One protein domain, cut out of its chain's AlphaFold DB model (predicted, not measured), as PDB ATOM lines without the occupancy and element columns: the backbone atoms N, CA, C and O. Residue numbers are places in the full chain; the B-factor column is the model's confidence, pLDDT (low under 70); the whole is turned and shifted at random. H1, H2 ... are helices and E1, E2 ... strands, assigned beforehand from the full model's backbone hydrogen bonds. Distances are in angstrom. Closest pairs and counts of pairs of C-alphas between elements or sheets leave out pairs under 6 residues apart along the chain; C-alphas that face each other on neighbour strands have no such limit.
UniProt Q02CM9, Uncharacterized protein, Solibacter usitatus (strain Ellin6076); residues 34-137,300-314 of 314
ATOM      1  N   THR A  34      44.269 -19.195  22.997       92.75
ATOM      2  CA  THR A  34      44.393 -20.200  24.058       92.75
ATOM      3  C   THR A  34      45.858 -20.490  24.342       92.75
ATOM      4  O   THR A  34      46.716 -20.354  23.470       92.75
ATOM      5  N   PHE A  35      46.146 -20.939  25.560       95.56
ATOM      6  CA  PHE A  35      47.435 -21.555  25.858       95.56
ATOM      7  C   PHE A  35      47.603 -22.855  25.063       95.56
ATOM      8  O   PHE A  35      46.626 -23.562  24.823       95.56
ATOM      9  N   GLU A  36      48.841 -23.184  24.687       91.94
ATOM     10  CA  GLU A  36      49.161 -24.470  24.050       91.94
ATOM     11  C   GLU A  36      48.993 -25.620  25.049       91.94
ATOM     12  O   GLU A  36      48.388 -26.649  24.759       91.94
ATOM     13  N   VAL A  37      49.498 -25.408  26.264       93.00
ATOM     14  CA  VAL A  37      49.341 -26.304  27.410       93.00
ATOM     15  C   VAL A  37      49.049 -25.440  28.622       93.00
ATOM     16  O   VAL A  37      49.734 -24.445  28.850       93.00
ATOM     17  N   ALA A  38      48.062 -25.828  29.422       96.44
ATOM     18  CA  ALA A  38      47.780 -25.207  30.705       96.44
ATOM     19  C   ALA A  38      47.429 -26.279  31.731       96.44
ATOM     20  O   ALA A  38      46.781 -27.270  31.410       96.44
ATOM     21  N   SER A  39      47.848 -26.063  32.972       96.81
ATOM     22  CA  SER A  39      47.424 -26.867  34.109       96.81
ATOM     23  C   SER A  39      46.957 -25.976  35.245       96.81
ATOM     24  O   SER A  39      47.584 -24.950  35.514       96.81
ATOM     25  N   ILE A  40      45.874 -26.382  35.908       97.62
ATOM     26  CA  ILE A  40      45.350 -25.733  37.111       97.62
ATOM     27  C   ILE A  40      45.315 -26.766  38.226       97.62
ATOM     28  O   ILE A  40      44.800 -27.871  38.048       97.62
ATOM     29  N   ARG A  41      45.887 -26.429  39.383       96.69
ATOM     30  CA  ARG A  41      45.926 -27.320  40.551       96.69
ATOM     31  C   ARG A  41      45.631 -26.536  41.822       96.69
ATOM     32  O   ARG A  41      45.996 -25.365  41.881       96.69
ATOM     33  N   PRO A  42      44.997 -27.139  42.841       96.25
ATOM     34  CA  PRO A  42      44.905 -26.516  44.155       96.25
ATOM     35  C   PRO A  42      46.300 -26.163  44.690       96.25
ATOM     36  O   PRO A  42      47.190 -27.013  44.680       96.25
ATOM     37  N   SER A  43      46.479 -24.930  45.161       94.31
ATOM     38  CA  SER A  43      47.731 -24.482  45.774       94.31
ATOM     39  C   SER A  43      47.901 -25.072  47.166       94.31
ATOM     40  O   SER A  43      46.938 -25.186  47.932       94.31
ATOM     41  N   ALA A  44      49.147 -25.371  47.527       88.62
ATOM     42  CA  ALA A  44      49.492 -25.656  48.912       88.62
ATOM     43  C   ALA A  44      49.297 -24.398  49.786       88.62
ATOM     44  O   ALA A  44      49.566 -23.285  49.325       88.62
ATOM     45  N   PRO A  45      48.865 -24.539  51.054       85.38
ATOM     46  CA  PRO A  45      48.823 -23.415  51.981       85.38
ATOM     47  C   PRO A  45      50.207 -22.781  52.142       85.38
ATOM     48  O   PRO A  45      51.198 -23.484  52.332       85.38
ATOM     49  N   ILE A  46      50.275 -21.448  52.121       83.12
ATOM     50  CA  ILE A  46      51.501 -20.733  52.491       83.12
ATOM     51  C   ILE A  46      51.678 -20.848  54.005       83.12
ATOM     52  O   ILE A  46      50.839 -20.358  54.763       83.12
ATOM     53  N   THR A  47      52.773 -21.469  54.443       81.69
ATOM     54  CA  THR A  47      53.098 -21.599  55.868       81.69
ATOM     55  C   THR A  47      54.047 -20.489  56.339       81.69
ATOM     56  O   THR A  47      54.793 -19.931  55.524       81.69
ATOM     57  N   PRO A  48      54.076 -20.158  57.645       78.94
ATOM     58  CA  PRO A  48      55.035 -19.195  58.195       78.94
ATOM     59  C   PRO A  48      56.499 -19.537  57.877       78.94
ATOM     60  O   PRO A  48      57.298 -18.643  57.608       78.94
ATOM     61  N   GLU A  49      56.849 -20.822  57.835       80.25
ATOM     62  CA  GLU A  49      58.200 -21.297  57.520       80.25
ATOM     63  C   GLU A  49      58.574 -20.994  56.063       80.25
ATOM     64  O   GLU A  49      59.699 -20.578  55.781       80.25
ATOM     65  N   MET A  50      57.626 -21.142  55.128       75.00
ATOM     66  CA  MET A  50      57.835 -20.771  53.722       75.00
ATOM     67  C   MET A  50      58.087 -19.271  53.570       75.00
ATOM     68  O   MET A  50      58.935 -18.867  52.771       75.00
ATOM     69  N   VAL A  51      57.375 -18.455  54.357       74.00
ATOM     70  CA  VAL A  51      57.559 -17.000  54.389       74.00
ATOM     71  C   VAL A  51      58.950 -16.646  54.913       74.00
ATOM     72  O   VAL A  51      59.670 -15.901  54.253       74.00
ATOM     73  N   GLN A  52      59.367 -17.228  56.041       70.94
ATOM     74  CA  GLN A  52      60.694 -16.995  56.627       70.94
ATOM     75  C   GLN A  52      61.835 -17.427  55.699       70.94
ATOM     76  O   GLN A  52      62.861 -16.757  55.624       70.94
ATOM     77  N   ALA A  53      61.651 -18.524  54.961       77.62
ATOM     78  CA  ALA A  53      62.633 -19.017  54.001       77.62
ATOM     79  C   ALA A  53      62.646 -18.242  52.667       77.62
ATOM     80  O   ALA A  53      63.456 -18.561  51.797       77.62
ATOM     81  N   GLY A  54      61.730 -17.285  52.458       71.19
ATOM     82  CA  GLY A  54      61.570 -16.575  51.183       71.19
ATOM     83  C   GLY A  54      61.102 -17.467  50.024       71.19
ATOM     84  O   GLY A  54      61.228 -17.093  48.861       71.19
ATOM     85  N   LYS A  55      60.563 -18.657  50.317       77.00
ATOM     86  CA  LYS A  55      60.141 -19.667  49.332       77.00
ATOM     87  C   LYS A  55      58.635 -19.602  49.087       77.00
ATOM     88  O   LYS A  55      57.929 -20.598  49.223       77.00
ATOM     89  N   ILE A  56      58.137 -18.416  48.751       79.62
ATOM     90  CA  ILE A  56      56.713 -18.203  48.487       79.62
ATOM     91  C   ILE A  56      56.442 -18.317  46.984       79.62
ATOM     92  O   ILE A  56      56.957 -17.529  46.187       79.62
ATOM     93  N   HIS A  57      55.587 -19.265  46.598       83.62
ATOM     94  CA  HIS A  57      54.991 -19.299  45.264       83.62
ATOM     95  C   HIS A  57      53.689 -18.497  45.279       83.62
ATOM     96  O   HIS A  57      52.628 -18.996  45.635       83.62
ATOM     97  N   ALA A  58      53.795 -17.207  44.975       82.50
ATOM     98  CA  ALA A  58      52.653 -16.308  44.898       82.50
ATOM     99  C   ALA A  58      52.850 -15.277  43.787       82.50
ATOM    100  O   ALA A  58      53.974 -14.842  43.518       82.50
ATOM    101  N   GLY A  59      51.744 -14.851  43.182       81.31
ATOM    102  CA  GLY A  59      51.771 -13.855  42.115       81.31
ATOM    103  C   GLY A  59      51.883 -14.482  40.734       81.31
ATOM    104  O   GLY A  59      51.845 -15.696  40.581       81.31
ATOM    105  N   MET A  60      52.010 -13.628  39.724       87.12
ATOM    106  CA  MET A  60      52.090 -14.019  38.321       87.12
ATOM    107  C   MET A  60      53.458 -13.647  37.756       87.12
ATOM    108  O   MET A  60      53.900 -12.505  37.892       87.12
ATOM    109  N   LYS A  61      54.106 -14.602  37.095       84.12
ATOM    110  CA  LYS A  61      55.397 -14.458  36.423       84.12
ATOM    111  C   LYS A  61      55.256 -14.923  34.981       84.12
ATOM    112  O   LYS A  61      54.577 -15.908  34.708       84.12
ATOM    113  N   ILE A  62      55.898 -14.200  34.067       86.44
ATOM    114  CA  ILE A  62      55.979 -14.592  32.658       86.44
ATOM    115  C   ILE A  62      57.446 -14.573  32.242       86.44
ATOM    116  O   ILE A  62      58.053 -13.495  32.194       86.44
ATOM    117  N   ASP A  63      57.989 -15.754  31.960       83.94
ATOM    118  CA  ASP A  63      59.378 -15.979  31.556       83.94
ATOM    119  C   ASP A  63      59.417 -16.696  30.201       83.94
ATOM    120  O   ASP A  63      58.968 -17.837  30.067       83.94
ATOM    121  N   GLY A  64      59.883 -15.989  29.170       86.31
ATOM    122  CA  GLY A  64      59.747 -16.425  27.782       86.31
ATOM    123  C   GLY A  64      58.291 -16.765  27.442       86.31
ATOM    124  O   GLY A  64      57.402 -15.922  27.567       86.31
ATOM    125  N   ALA A  65      58.058 -18.015  27.039       91.50
ATOM    126  CA  ALA A  65      56.731 -18.543  26.727       91.50
ATOM    127  C   ALA A  65      55.970 -19.083  27.955       91.50
ATOM    128  O   ALA A  65      54.817 -19.478  27.825       91.50
ATOM    129  N   ARG A  66      56.576 -19.137  29.145       92.62
ATOM    130  CA  ARG A  66      55.955 -19.736  30.331       92.62
ATOM    131  C   ARG A  66      55.216 -18.686  31.152       92.62
ATOM    132  O   ARG A  66      55.810 -17.703  31.588       92.62
ATOM    133  N   VAL A  67      53.947 -18.951  31.437       94.50
ATOM    134  CA  VAL A  67      53.120 -18.230  32.408       94.50
ATOM    135  C   VAL A  67      53.002 -19.073  33.673       94.50
ATOM    136  O   VAL A  67      52.613 -20.238  33.628       94.50
ATOM    137  N   ASP A  68      53.346 -18.475  34.806       94.25
ATOM    138  CA  ASP A  68      53.354 -19.117  36.115       94.25
ATOM    139  C   ASP A  68      52.596 -18.234  37.115       94.25
ATOM    140  O   ASP A  68      53.029 -17.122  37.427       94.25
ATOM    141  N   ILE A  69      51.436 -18.698  37.573       94.44
ATOM    142  CA  ILE A  69      50.593 -18.022  38.561       94.44
ATOM    143  C   ILE A  69      50.535 -18.896  39.805       94.44
ATOM    144  O   ILE A  69      50.026 -20.010  39.752       94.44
ATOM    145  N   GLY A  70      51.026 -18.382  40.926       92.50
ATOM    146  CA  GLY A  70      50.989 -19.063  42.213       92.50
ATOM    147  C   GLY A  70      49.932 -18.491  43.144       92.50
ATOM    148  O   GLY A  70      49.835 -17.270  43.316       92.50
ATOM    149  N   ASN A  71      49.206 -19.386  43.808       90.25
ATOM    150  CA  ASN A  71      48.387 -19.101  44.979       90.25
ATOM    151  C   ASN A  71      47.258 -18.068  44.765       90.25
ATOM    152  O   ASN A  71      47.012 -17.207  45.619       90.25
ATOM    153  N   PHE A  72      46.541 -18.140  43.637       93.75
ATOM    154  CA  PHE A  72      45.437 -17.224  43.300       93.75
ATOM    155  C   PHE A  72      44.059 -17.855  43.525       93.75
ATOM    156  O   PHE A  72      43.837 -19.013  43.196       93.75
ATOM    157  N   THR A  73      43.092 -17.097  44.046       94.88
ATOM    158  CA  THR A  73      41.677 -17.518  44.019       94.88
ATOM    159  C   THR A  73      41.085 -17.351  42.614       94.88
ATOM    160  O   THR A  73      41.606 -16.583  41.804       94.88
ATOM    161  N   VAL A  74      39.940 -17.988  42.327       96.06
ATOM    162  CA  VAL A  74      39.210 -17.775  41.055       96.06
ATOM    163  C   VAL A  74      38.878 -16.293  40.838       96.06
ATOM    164  O   VAL A  74      39.024 -15.790  39.730       96.06
ATOM    165  N   MET A  75      38.524 -15.561  41.902       94.25
ATOM    166  CA  MET A  75      38.307 -14.108  41.846       94.25
ATOM    167  C   MET A  75      39.556 -13.361  41.349       94.25
ATOM    168  O   MET A  75      39.453 -12.492  40.490       94.25
ATOM    169  N   GLN A  76      40.740 -13.720  41.854       92.44
ATOM    170  CA  GLN A  76      42.002 -13.104  41.431       92.44
ATOM    171  C   GLN A  76      42.378 -13.476  39.991       92.44
ATOM    172  O   GLN A  76      42.955 -12.663  39.275       92.44
ATOM    173  N   LEU A  77      42.047 -14.689  39.544       95.88
ATOM    174  CA  LEU A  77      42.243 -15.078  38.148       95.88
ATOM    175  C   LEU A  77      41.313 -14.291  37.216       95.88
ATOM    176  O   LEU A  77      41.769 -13.814  36.183       95.88
ATOM    177  N   ILE A  78      40.049 -14.081  37.600       96.25
ATOM    178  CA  ILE A  78      39.090 -13.256  36.844       96.25
ATOM    179  C   ILE A  78      39.581 -11.812  36.747       96.25
ATOM    180  O   ILE A  78      39.605 -11.244  35.659       96.25
ATOM    181  N   THR A  79      40.027 -11.217  37.851       92.44
ATOM    182  CA  THR A  79      40.487  -9.820  37.837       92.44
ATOM    183  C   THR A  79      41.705  -9.628  36.940       92.44
ATOM    184  O   THR A  79      41.798  -8.614  36.254       92.44
ATOM    185  N   LYS A  80      42.594 -10.630  36.850       92.44
ATOM    186  CA  LYS A  80      43.684 -10.646  35.863       92.44
ATOM    187  C   LYS A  80      43.222 -10.900  34.433       92.44
ATOM    188  O   LYS A  80      43.746 -10.266  33.526       92.44
ATOM    189  N   ALA A  81      42.268 -11.800  34.224       95.00
ATOM    190  CA  ALA A  81      41.770 -12.146  32.896       95.00
ATOM    191  C   ALA A  81      41.035 -10.973  32.222       95.00
ATOM    192  O   ALA A  81      41.153 -10.788  31.014       95.00
ATOM    193  N   TYR A  82      40.303 -10.169  32.996       93.50
ATOM    194  CA  TYR A  82      39.493  -9.051  32.492       93.50
ATOM    195  C   TYR A  82      40.119  -7.669  32.715       93.50
ATOM    196  O   TYR A  82      39.499  -6.671  32.364       93.50
ATOM    197  N   ASP A  83      41.324  -7.615  33.290       89.12
ATOM    198  CA  ASP A  83      42.024  -6.379  33.666       89.12
ATOM    199  C   ASP A  83      41.139  -5.403  34.466       89.12
ATOM    200  O   ASP A  83      40.994  -4.220  34.166       89.12
ATOM    201  N   VAL A  84      40.495  -5.936  35.506       89.88
ATOM    202  CA  VAL A  84      39.614  -5.179  36.405       89.88
ATOM    203  C   VAL A  84      40.079  -5.295  37.848       89.88
ATOM    204  O   VAL A  84      40.842  -6.186  38.217       89.88
ATOM    205  N   LYS A  85      39.608  -4.396  38.712       85.31
ATOM    206  CA  LYS A  85      39.892  -4.461  40.152       85.31
ATOM    207  C   LYS A  85      38.892  -5.367  40.869       85.31
ATOM    208  O   LYS A  85      37.769  -5.547  40.412       85.31
ATOM    209  N   ASN A  86      39.263  -5.885  42.044       84.19
ATOM    210  CA  ASN A  86      38.380  -6.748  42.847       84.19
ATOM    211  C   ASN A  86      37.001  -6.111  43.109       84.19
ATOM    212  O   ASN A  86      35.994  -6.804  43.047       84.19
ATOM    213  N   TYR A  87      36.940  -4.796  43.358       85.50
ATOM    214  CA  TYR A  87      35.676  -4.084  43.595       85.50
ATOM    215  C   TYR A  87      34.786  -3.969  42.347       85.50
ATOM    216  O   TYR A  87      33.614  -3.632  42.475       85.50
ATOM    217  N   GLN A  88      35.329  -4.226  41.151       91.00
ATOM    218  CA  GLN A  88      34.586  -4.245  39.890       91.00
ATOM    219  C   GLN A  88      34.011  -5.626  39.581       91.00
ATOM    220  O   GLN A  88      33.345  -5.774  38.563       91.00
ATOM    221  N   VAL A  89      34.251  -6.640  40.415       93.12
ATOM    222  CA  VAL A  89      33.733  -7.989  40.182       93.12
ATOM    223  C   VAL A  89      32.644  -8.320  41.190       93.12
ATOM    224  O   VAL A  89      32.879  -8.397  42.395       93.12
ATOM    225  N   GLN A  90      31.443  -8.574  40.687       94.75
ATOM    226  CA  GLN A  90      30.375  -9.194  41.452       94.75
ATOM    227  C   GLN A  90      30.513 -10.716  41.341       94.75
ATOM    228  O   GLN A  90      30.086 -11.326  40.363       94.75
ATOM    229  N   GLY A  91      31.166 -11.320  42.335       93.69
ATOM    230  CA  GLY A  91      31.388 -12.766  42.396       93.69
ATOM    231  C   GLY A  91      30.221 -13.555  42.988       93.69
ATOM    232  O   GLY A  91      29.310 -13.007  43.611       93.69
ATOM    233  N   LEU A  92      30.303 -14.878  42.852       95.19
ATOM    234  CA  LEU A  92      29.403 -15.816  43.521       95.19
ATOM    235  C   LEU A  92      29.666 -15.848  45.041       95.19
ATOM    236  O   LEU A  92      30.800 -15.605  45.459       95.19
ATOM    237  N   PRO A  93      28.688 -16.236  45.889       94.62
ATOM    238  CA  PRO A  93      28.824 -16.190  47.354       94.62
ATOM    239  C   PRO A  93      30.027 -16.945  47.941       94.62
ATOM    240  O   PRO A  93      30.471 -16.642  49.043       94.62
ATOM    241  N   TRP A  94      30.557 -17.941  47.229       94.06
ATOM    242  CA  TRP A  94      31.716 -18.721  47.666       94.06
ATOM    243  C   TRP A  94      33.065 -18.080  47.306       94.06
ATOM    244  O   TRP A  94      34.096 -18.533  47.797       94.06
ATOM    245  N   MET A  95      33.083 -17.040  46.467       94.19
ATOM    246  CA  MET A  95      34.291 -16.353  45.999       94.19
ATOM    247  C   MET A  95      34.785 -15.321  47.027       94.19
ATOM    248  O   MET A  95      34.971 -14.144  46.725       94.19
ATOM    249  N   VAL A  96      34.972 -15.774  48.265       86.81
ATOM    250  CA  VAL A  96      35.442 -14.968  49.399       86.81
ATOM    251  C   VAL A  96      36.981 -14.941  49.458       86.81
ATOM    252  O   VAL A  96      37.628 -15.815  48.877       86.81
ATOM    253  N   PRO A  97      37.614 -13.989  50.175       80.62
ATOM    254  CA  PRO A  97      39.081 -13.892  50.251       80.62
ATOM    255  C   PRO A  97      39.800 -15.152  50.768       80.62
ATOM    256  O   PRO A  97      40.966 -15.385  50.440       80.62
ATOM    257  N   THR A  98      39.099 -15.969  51.560       82.12
ATOM    258  CA  THR A  98      39.567 -17.234  52.148       82.12
ATOM    259  C   THR A  98      39.233 -18.467  51.298       82.12
ATOM    260  O   THR A  98      39.445 -19.591  51.747       82.12
ATOM    261  N   ALA A  99      38.694 -18.283  50.089       89.44
ATOM    262  CA  ALA A  99      38.373 -19.382  49.183       89.44
ATOM    263  C   ALA A  99      39.627 -20.157  48.740       89.44
ATOM    264  O   ALA A  99      40.754 -19.662  48.832       89.44
ATOM    265  N   GLN A 100      39.407 -21.367  48.209       93.62
ATOM    266  CA  GLN A 100      40.456 -22.214  47.639       93.62
ATOM    267  C   GLN A 100      41.316 -21.429  46.639       93.62
ATOM    268  O   GLN A 100      40.809 -20.673  45.803       93.62
ATOM    269  N   ARG A 101      42.628 -21.638  46.735       94.56
ATOM    270  CA  ARG A 101      43.641 -21.041  45.864       94.56
ATOM    271  C   ARG A 101      44.173 -22.069  44.877       94.56
ATOM    272  O   ARG A 101      44.132 -23.269  45.159       94.56
ATOM    273  N   PHE A 102      44.632 -21.585  43.734       96.62
ATOM    274  CA  PHE A 102      45.088 -22.378  42.610       96.62
ATOM    275  C   PHE A 102      46.423 -21.876  42.076       96.62
ATOM    276  O   PHE A 102      46.673 -20.666  42.008       96.62
ATOM    277  N   ASP A 103      47.233 -22.839  41.657       97.38
ATOM    278  CA  ASP A 103      48.432 -22.633  40.869       97.38
ATOM    279  C   ASP A 103      48.084 -22.899  39.403       97.38
ATOM    280  O   ASP A 103      47.447 -23.908  39.078       97.38
ATOM    281  N   VAL A 104      48.496 -21.989  38.522       97.62
ATOM    282  CA  VAL A 104      48.329 -22.097  37.073       97.62
ATOM    283  C   VAL A 104      49.699 -22.083  36.419       97.62
ATOM    284  O   VAL A 104      50.427 -21.100  36.516       97.62
ATOM    285  N   ILE A 105      50.028 -23.159  35.711       97.38
ATOM    286  CA  ILE A 105      51.217 -23.230  34.857       97.38
ATOM    287  C   ILE A 105      50.742 -23.380  33.423       97.38
ATOM    288  O   ILE A 105      50.040 -24.346  33.121       97.38
ATOM    289  N   ALA A 106      51.127 -22.452  32.552       96.81
ATOM    290  CA  ALA A 106      50.711 -22.452  31.159       96.81
ATOM    291  C   ALA A 106      51.829 -22.024  30.202       96.81
ATOM    292  O   ALA A 106      52.754 -21.313  30.592       96.81
ATOM    293  N   ASN A 107      51.729 -22.451  28.944       96.25
ATOM    294  CA  ASN A 107      52.657 -22.109  27.873       96.25
ATOM    295  C   ASN A 107      51.945 -21.307  26.781       96.25
ATOM    296  O   ASN A 107      50.883 -21.698  26.290       96.25
ATOM    297  N   LEU A 108      52.558 -20.191  26.402       93.94
ATOM    298  CA  LEU A 108      52.168 -19.377  25.266       93.94
ATOM    299  C   LEU A 108      52.493 -20.122  23.965       93.94
ATOM    300  O   LEU A 108      53.612 -20.625  23.835       93.94
ATOM    301  N   PRO A 109      51.561 -20.171  22.999       93.81
ATOM    302  CA  PRO A 109      51.858 -20.709  21.683       93.81
ATOM    303  C   PRO A 109      52.886 -19.826  20.946       93.81
ATOM    304  O   PRO A 109      53.039 -18.640  21.266       93.81
ATOM    305  N   PRO A 110      53.583 -20.360  19.928       89.94
ATOM    306  CA  PRO A 110      54.530 -19.589  19.131       89.94
ATOM    307  C   PRO A 110      53.916 -18.302  18.565       89.94
ATOM    308  O   PRO A 110      52.839 -18.320  17.974       89.94
ATOM    309  N   GLY A 111      54.619 -17.181  18.734       86.88
ATOM    310  CA  GLY A 111      54.176 -15.868  18.252       86.88
ATOM    311  C   GLY A 111      53.149 -15.165  19.144       86.88
ATOM    312  O   GLY A 111      52.826 -14.011  18.865       86.88
ATOM    313  N   ALA A 112      52.669 -15.805  20.215       89.56
ATOM    314  CA  ALA A 112      51.836 -15.119  21.188       89.56
ATOM    315  C   ALA A 112      52.642 -14.142  22.042       89.56
ATOM    316  O   ALA A 112      53.799 -14.384  22.396       89.56
ATOM    317  N   THR A 113      51.999 -13.035  22.398       87.31
ATOM    318  CA  THR A 113      52.607 -11.969  23.188       87.31
ATOM    319  C   THR A 113      52.071 -11.965  24.617       87.31
ATOM    320  O   THR A 113      51.041 -12.568  24.931       87.31
ATOM    321  N   LYS A 114      52.773 -11.278  25.523       85.38
ATOM    322  CA  LYS A 114      52.374 -11.198  26.938       85.38
ATOM    323  C   LYS A 114      51.042 -10.470  27.119       85.38
ATOM    324  O   LYS A 114      50.289 -10.770  28.041       85.38
ATOM    325  N   GLU A 115      50.730  -9.559  26.211       87.31
ATOM    326  CA  GLU A 115      49.506  -8.762  26.192       87.31
ATOM    327  C   GLU A 115      48.273  -9.623  25.872       87.31
ATOM    328  O   GLU A 115      47.154  -9.246  26.202       87.31
ATOM    329  N   GLN A 116      48.464 -10.808  25.279       90.19
ATOM    330  CA  GLN A 116      47.380 -11.757  25.000       90.19
ATOM    331  C   GLN A 116      47.047 -12.656  26.197       90.19
ATOM    332  O   GLN A 116      46.003 -13.307  26.212       90.19
ATOM    333  N   VAL A 117      47.899 -12.684  27.228       93.00
ATOM    334  CA  VAL A 117      47.726 -13.558  28.397       93.00
ATOM    335  C   VAL A 117      46.387 -13.339  29.118       93.00
ATOM    336  O   VAL A 117      45.767 -14.342  29.473       93.00
ATOM    337  N   PRO A 118      45.878 -12.103  29.320       93.75
ATOM    338  CA  PRO A 118      44.550 -11.901  29.900       93.75
ATOM    339  C   PRO A 118      43.448 -12.617  29.111       93.75
ATOM    340  O   PRO A 118      42.654 -13.345  29.699       93.75
ATOM    341  N   GLN A 119      43.450 -12.511  27.778       93.75
ATOM    342  CA  GLN A 119      42.467 -13.179  26.913       93.75
ATOM    343  C   GLN A 119      42.600 -14.708  26.969       93.75
ATOM    344  O   GLN A 119      41.597 -15.414  27.049       93.75
ATOM    345  N   MET A 120      43.830 -15.228  27.017       96.00
ATOM    346  CA  MET A 120      44.075 -16.663  27.206       96.00
ATOM    347  C   MET A 120      43.589 -17.167  28.568       96.00
ATOM    348  O   MET A 120      43.054 -18.272  28.663       96.00
ATOM    349  N   LEU A 121      43.715 -16.355  29.624       96.94
ATOM    350  CA  LEU A 121      43.134 -16.659  30.931       96.94
ATOM    351  C   LEU A 121      41.602 -16.656  30.886       96.94
ATOM    352  O   LEU A 121      41.002 -17.515  31.524       96.94
ATOM    353  N   GLN A 122      40.959 -15.760  30.128       97.00
ATOM    354  CA  GLN A 122      39.498 -15.791  29.957       97.00
ATOM    355  C   GLN A 122      39.051 -17.131  29.363       97.00
ATOM    356  O   GLN A 122      38.178 -17.788  29.932       97.00
ATOM    357  N   ALA A 123      39.700 -17.567  28.278       96.50
ATOM    358  CA  ALA A 123      39.412 -18.849  27.637       96.50
ATOM    359  C   ALA A 123      39.658 -20.033  28.589       96.50
ATOM    360  O   ALA A 123      38.812 -20.918  28.715       96.50
ATOM    361  N   LEU A 124      40.777 -20.015  29.320       97.38
ATOM    362  CA  LEU A 124      41.110 -21.049  30.297       97.38
ATOM    363  C   LEU A 124      40.078 -21.126  31.433       97.38
ATOM    364  O   LEU A 124      39.680 -22.217  31.827       97.38
ATOM    365  N   LEU A 125      39.623 -19.992  31.969       97.94
ATOM    366  CA  LEU A 125      38.627 -19.970  33.043       97.94
ATOM    367  C   LEU A 125      37.237 -20.396  32.550       97.94
ATOM    368  O   LEU A 125      36.532 -21.111  33.267       97.94
ATOM    369  N   ALA A 126      36.857 -19.995  31.335       97.38
ATOM    370  CA  ALA A 126      35.620 -20.435  30.694       97.38
ATOM    371  C   ALA A 126      35.603 -21.956  30.504       97.38
ATOM    372  O   ALA A 126      34.600 -22.600  30.801       97.38
ATOM    373  N   ASP A 127      36.722 -22.548  30.089       96.25
ATOM    374  CA  ASP A 127      36.820 -23.995  29.936       96.25
ATOM    375  C   ASP A 127      36.900 -24.719  31.289       96.25
ATOM    376  O   ASP A 127      36.057 -25.560  31.598       96.25
ATOM    377  N   ARG A 128      37.866 -24.369  32.145       97.50
ATOM    378  CA  ARG A 128      38.172 -25.154  33.351       97.50
ATOM    379  C   ARG A 128      37.180 -24.955  34.480       97.50
ATOM    380  O   ARG A 128      36.869 -25.914  35.168       97.50
ATOM    381  N   PHE A 129      36.672 -23.742  34.670       97.88
ATOM    382  CA  PHE A 129      35.714 -23.435  35.736       97.88
ATOM    383  C   PHE A 129      34.287 -23.264  35.213       97.88
ATOM    384  O   PHE A 129      33.406 -22.878  35.980       97.88
ATOM    385  N   LYS A 130      34.043 -23.502  33.915       97.56
ATOM    386  CA  LYS A 130      32.747 -23.233  33.267       97.56
ATOM    387  C   LYS A 130      32.269 -21.803  33.547       97.56
ATOM    388  O   LYS A 130      31.088 -21.578  33.818       97.56
ATOM    389  N   LEU A 131      33.226 -20.865  33.550       98.25
ATOM    390  CA  LEU A 131      33.007 -19.464  33.886       98.25
ATOM    391  C   LEU A 131      32.085 -18.814  32.848       98.25
ATOM    392  O   LEU A 131      32.401 -18.791  31.660       98.25
ATOM    393  N   VAL A 132      30.982 -18.243  33.321       97.88
ATOM    394  CA  VAL A 132      30.068 -17.402  32.546       97.88
ATOM    395  C   VAL A 132      29.982 -16.052  33.236       97.88
ATOM    396  O   VAL A 132      29.712 -15.977  34.441       97.88
ATOM    397  N   ILE A 133      30.232 -14.994  32.471       96.94
ATOM    398  CA  ILE A 133      30.185 -13.618  32.951       96.94
ATOM    399  C   ILE A 133      29.472 -12.715  31.945       96.94
ATOM    400  O   ILE A 133      29.427 -13.017  30.752       96.94
ATOM    401  N   HIS A 134      29.015 -11.563  32.417       96.19
ATOM    402  CA  HIS A 134      28.685 -10.432  31.559       96.19
ATOM    403  C   HIS A 134      29.269  -9.139  32.129       96.19
ATOM    404  O   HIS A 134      29.629  -9.060  33.307       96.19
ATOM    405  N   GLU A 135      29.372  -8.126  31.274       94.75
ATOM    406  CA  GLU A 135      29.804  -6.790  31.669       94.75
ATOM    407  C   GLU A 135      28.589  -5.871  31.789       94.75
ATOM    408  O   GLU A 135      27.717  -5.872  30.920       94.75
ATOM    409  N   GLU A 136      28.546  -5.055  32.837       94.44
ATOM    410  CA  GLU A 136      27.540  -4.004  32.982       94.44
ATOM    411  C   GLU A 136      28.182  -2.686  33.421       94.44
ATOM    412  O   GLU A 136      29.224  -2.664  34.077       94.44
ATOM    413  N   ALA A 137      27.558  -1.566  33.064       93.94
ATOM    414  CA  ALA A 137      27.914  -0.267  33.616       93.94
ATOM    415  C   ALA A 137      27.051  -0.002  34.853       93.94
ATOM    416  O   ALA A 137      25.824  -0.042  34.775       93.94
ATOM    417  N   LYS A 300      32.625   0.150  34.894       91.31
ATOM    418  CA  LYS A 300      32.519  -1.169  34.275       91.31
ATOM    419  C   LYS A 300      32.614  -2.227  35.372       91.31
ATOM    420  O   LYS A 300      33.592  -2.246  36.122       91.31
ATOM    421  N   MET A 301      31.612  -3.092  35.435       94.12
ATOM    422  CA  MET A 301      31.503  -4.205  36.365       94.12
ATOM    423  C   MET A 301      31.517  -5.522  35.597       94.12
ATOM    424  O   MET A 301      30.918  -5.624  34.530       94.12
ATOM    425  N   ILE A 302      32.171  -6.529  36.164       96.06
ATOM    426  CA  ILE A 302      32.104  -7.922  35.734       96.06
ATOM    427  C   ILE A 302      31.156  -8.651  36.679       96.06
ATOM    428  O   ILE A 302      31.403  -8.704  37.885       96.06
ATOM    429  N   VAL A 303      30.091  -9.234  36.147       97.06
ATOM    430  CA  VAL A 303      29.139 -10.034  36.921       97.06
ATOM    431  C   VAL A 303      29.382 -11.503  36.624       97.06
ATOM    432  O   VAL A 303      29.315 -11.927  35.473       97.06
ATOM    433  N   VAL A 304      29.682 -12.284  37.664       97.81
ATOM    434  CA  VAL A 304      29.867 -13.733  37.552       97.81
ATOM    435  C   VAL A 304      28.520 -14.424  37.701       97.81
ATOM    436  O   VAL A 304      27.984 -14.526  38.802       97.81
ATOM    437  N   GLU A 305      27.987 -14.931  36.594       97.19
ATOM    438  CA  GLU A 305      26.719 -15.667  36.576       97.19
ATOM    439  C   GLU A 305      26.907 -17.114  37.026       97.19
ATOM    440  O   GLU A 305      26.103 -17.667  37.777       97.19
ATOM    441  N   LYS A 306      27.990 -17.739  36.556       97.62
ATOM    442  CA  LYS A 306      28.292 -19.141  36.824       97.62
ATOM    443  C   LYS A 306      29.794 -19.358  36.883       97.62
ATOM    444  O   LYS A 306      30.537 -18.837  36.063       97.62
ATOM    445  N   ALA A 307      30.216 -20.163  37.846       97.75
ATOM    446  CA  ALA A 307      31.546 -20.741  37.924       97.75
ATOM    447  C   ALA A 307      31.501 -21.949  38.866       97.75
ATOM    448  O   ALA A 307      30.827 -21.927  39.902       97.75
ATOM    449  N   GLU A 308      32.227 -22.997  38.510       96.69
ATOM    450  CA  GLU A 308      32.468 -24.151  39.365       96.69
ATOM    451  C   GLU A 308      33.525 -23.812  40.427       96.69
ATOM    452  O   GLU A 308      34.358 -22.926  40.246       96.69
ATOM    453  N   LYS A 309      33.479 -24.491  41.580       94.56
ATOM    454  CA  LYS A 309      34.450 -24.264  42.669       94.56
ATOM    455  C   LYS A 309      35.799 -24.931  42.406       94.56
ATOM    456  O   LYS A 309      36.807 -24.492  42.951       94.56
ATOM    457  N   ALA A 310      35.793 -26.008  41.630       94.44
ATOM    458  CA  ALA A 310      36.963 -26.784  41.258       94.44
ATOM    459  C   ALA A 310      37.068 -26.813  39.728       94.44
ATOM    460  O   ALA A 310      36.029 -26.809  39.069       94.44
ATOM    461  N   PRO A 311      38.289 -26.818  39.171       95.38
ATOM    462  CA  PRO A 311      38.475 -26.921  37.737       95.38
ATOM    463  C   PRO A 311      38.177 -28.343  37.240       95.38
ATOM    464  O   PRO A 311      38.370 -29.314  37.975       95.38
ATOM    465  N   THR A 312      37.791 -28.477  35.973       93.88
ATOM    466  CA  THR A 312      37.808 -29.768  35.273       93.88
ATOM    467  C   THR A 312      39.236 -30.308  35.150       93.88
ATOM    468  O   THR A 312      40.195 -29.533  35.086       93.88
ATOM    469  N   GLU A 313      39.381 -31.636  35.092       85.56
ATOM    470  CA  GLU A 313      40.686 -32.313  35.003       85.56
ATOM    471  C   GLU A 313      41.534 -31.838  33.812       85.56
ATOM    472  O   GLU A 313      40.987 -31.444  32.781       85.56
ATOM    473  N   ASN A 314      42.864 -31.844  34.002       77.81
ATOM    474  CA  ASN A 314      43.885 -31.300  33.089       77.81
ATOM    475  C   ASN A 314      43.865 -31.927  31.697       77.81
ATOM    476  O   ASN A 314      43.932 -33.168  31.611       77.81
TER     477      ASN A 314
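What this domain is: This is residues 34 to 137 and 300 to 314 of the 314 residues of an uncharacterized protein of Solibacter usitatus (strain Ellin6076) (UniProt Q02CM9). A twisted wall of four antiparallel strands, in the order E1, E4, E3, E2, has H2 and H3 over one face, and a separate antiparallel ribbon of E5 and E6 lies beyond these helices. Residues 49 to 54, of which 49 to 52 belong to H1, stick out free. The printed part has 119 residues, with three named helices and six named strands in the order E1, H1, E2, E3, H2, E4, H3, E5, E6; the class is mixed, helices and strands. It is compact, with a radius of gyration of the C-alphas of 14.4 A and spans of 44 by 37 by 27 A.

How they stand to each other: In the sheet, E1 (residues 37 to 42) is the antiparallel neighbour of E4 (101 to 107), with N 39 and O 105 2.8 A apart. E4 pairs with E3 (66 to 73) through N 69 and O 104, 2.8 A. E3 forms a hairpin with E2 (59 to 63), with N 61 and O 68 2.8 A apart. H2 (74 to 81) and H3 (114 to 128) lie on the same face, in two layers, helices on one face of a sheet, at heights of 8.3 A and 10.3 A over the sheet. They touch, closest at the C-alphas of Ala 81 and Pro 118, 4.1 A. E5 (132 to 137) and E6 (300 to 306) are antiparallel, with N 134 and O 303 3.1 A apart. H1 (48 to 52) is not on the four-stranded sheet. Every O i to N i+4 pair is within hydrogen-bond range in H1 and H2, and 9 of 11 in H3.

Where its parts are: E1 begins at C-alpha 37 (49.341, -26.304, 27.410), and E6 ends at C-alpha 306 (28.292, -19.141, 36.824). H3 is 20.9 A long, E4 20.2 A and E3 19.9 A.

The domain as a whole: Residues 138 to 299 are not printed, with 4.7 A between C-alphas 137 and 300. The link from H2 to E4 is long. No printed residue is under 70 in pLDDT.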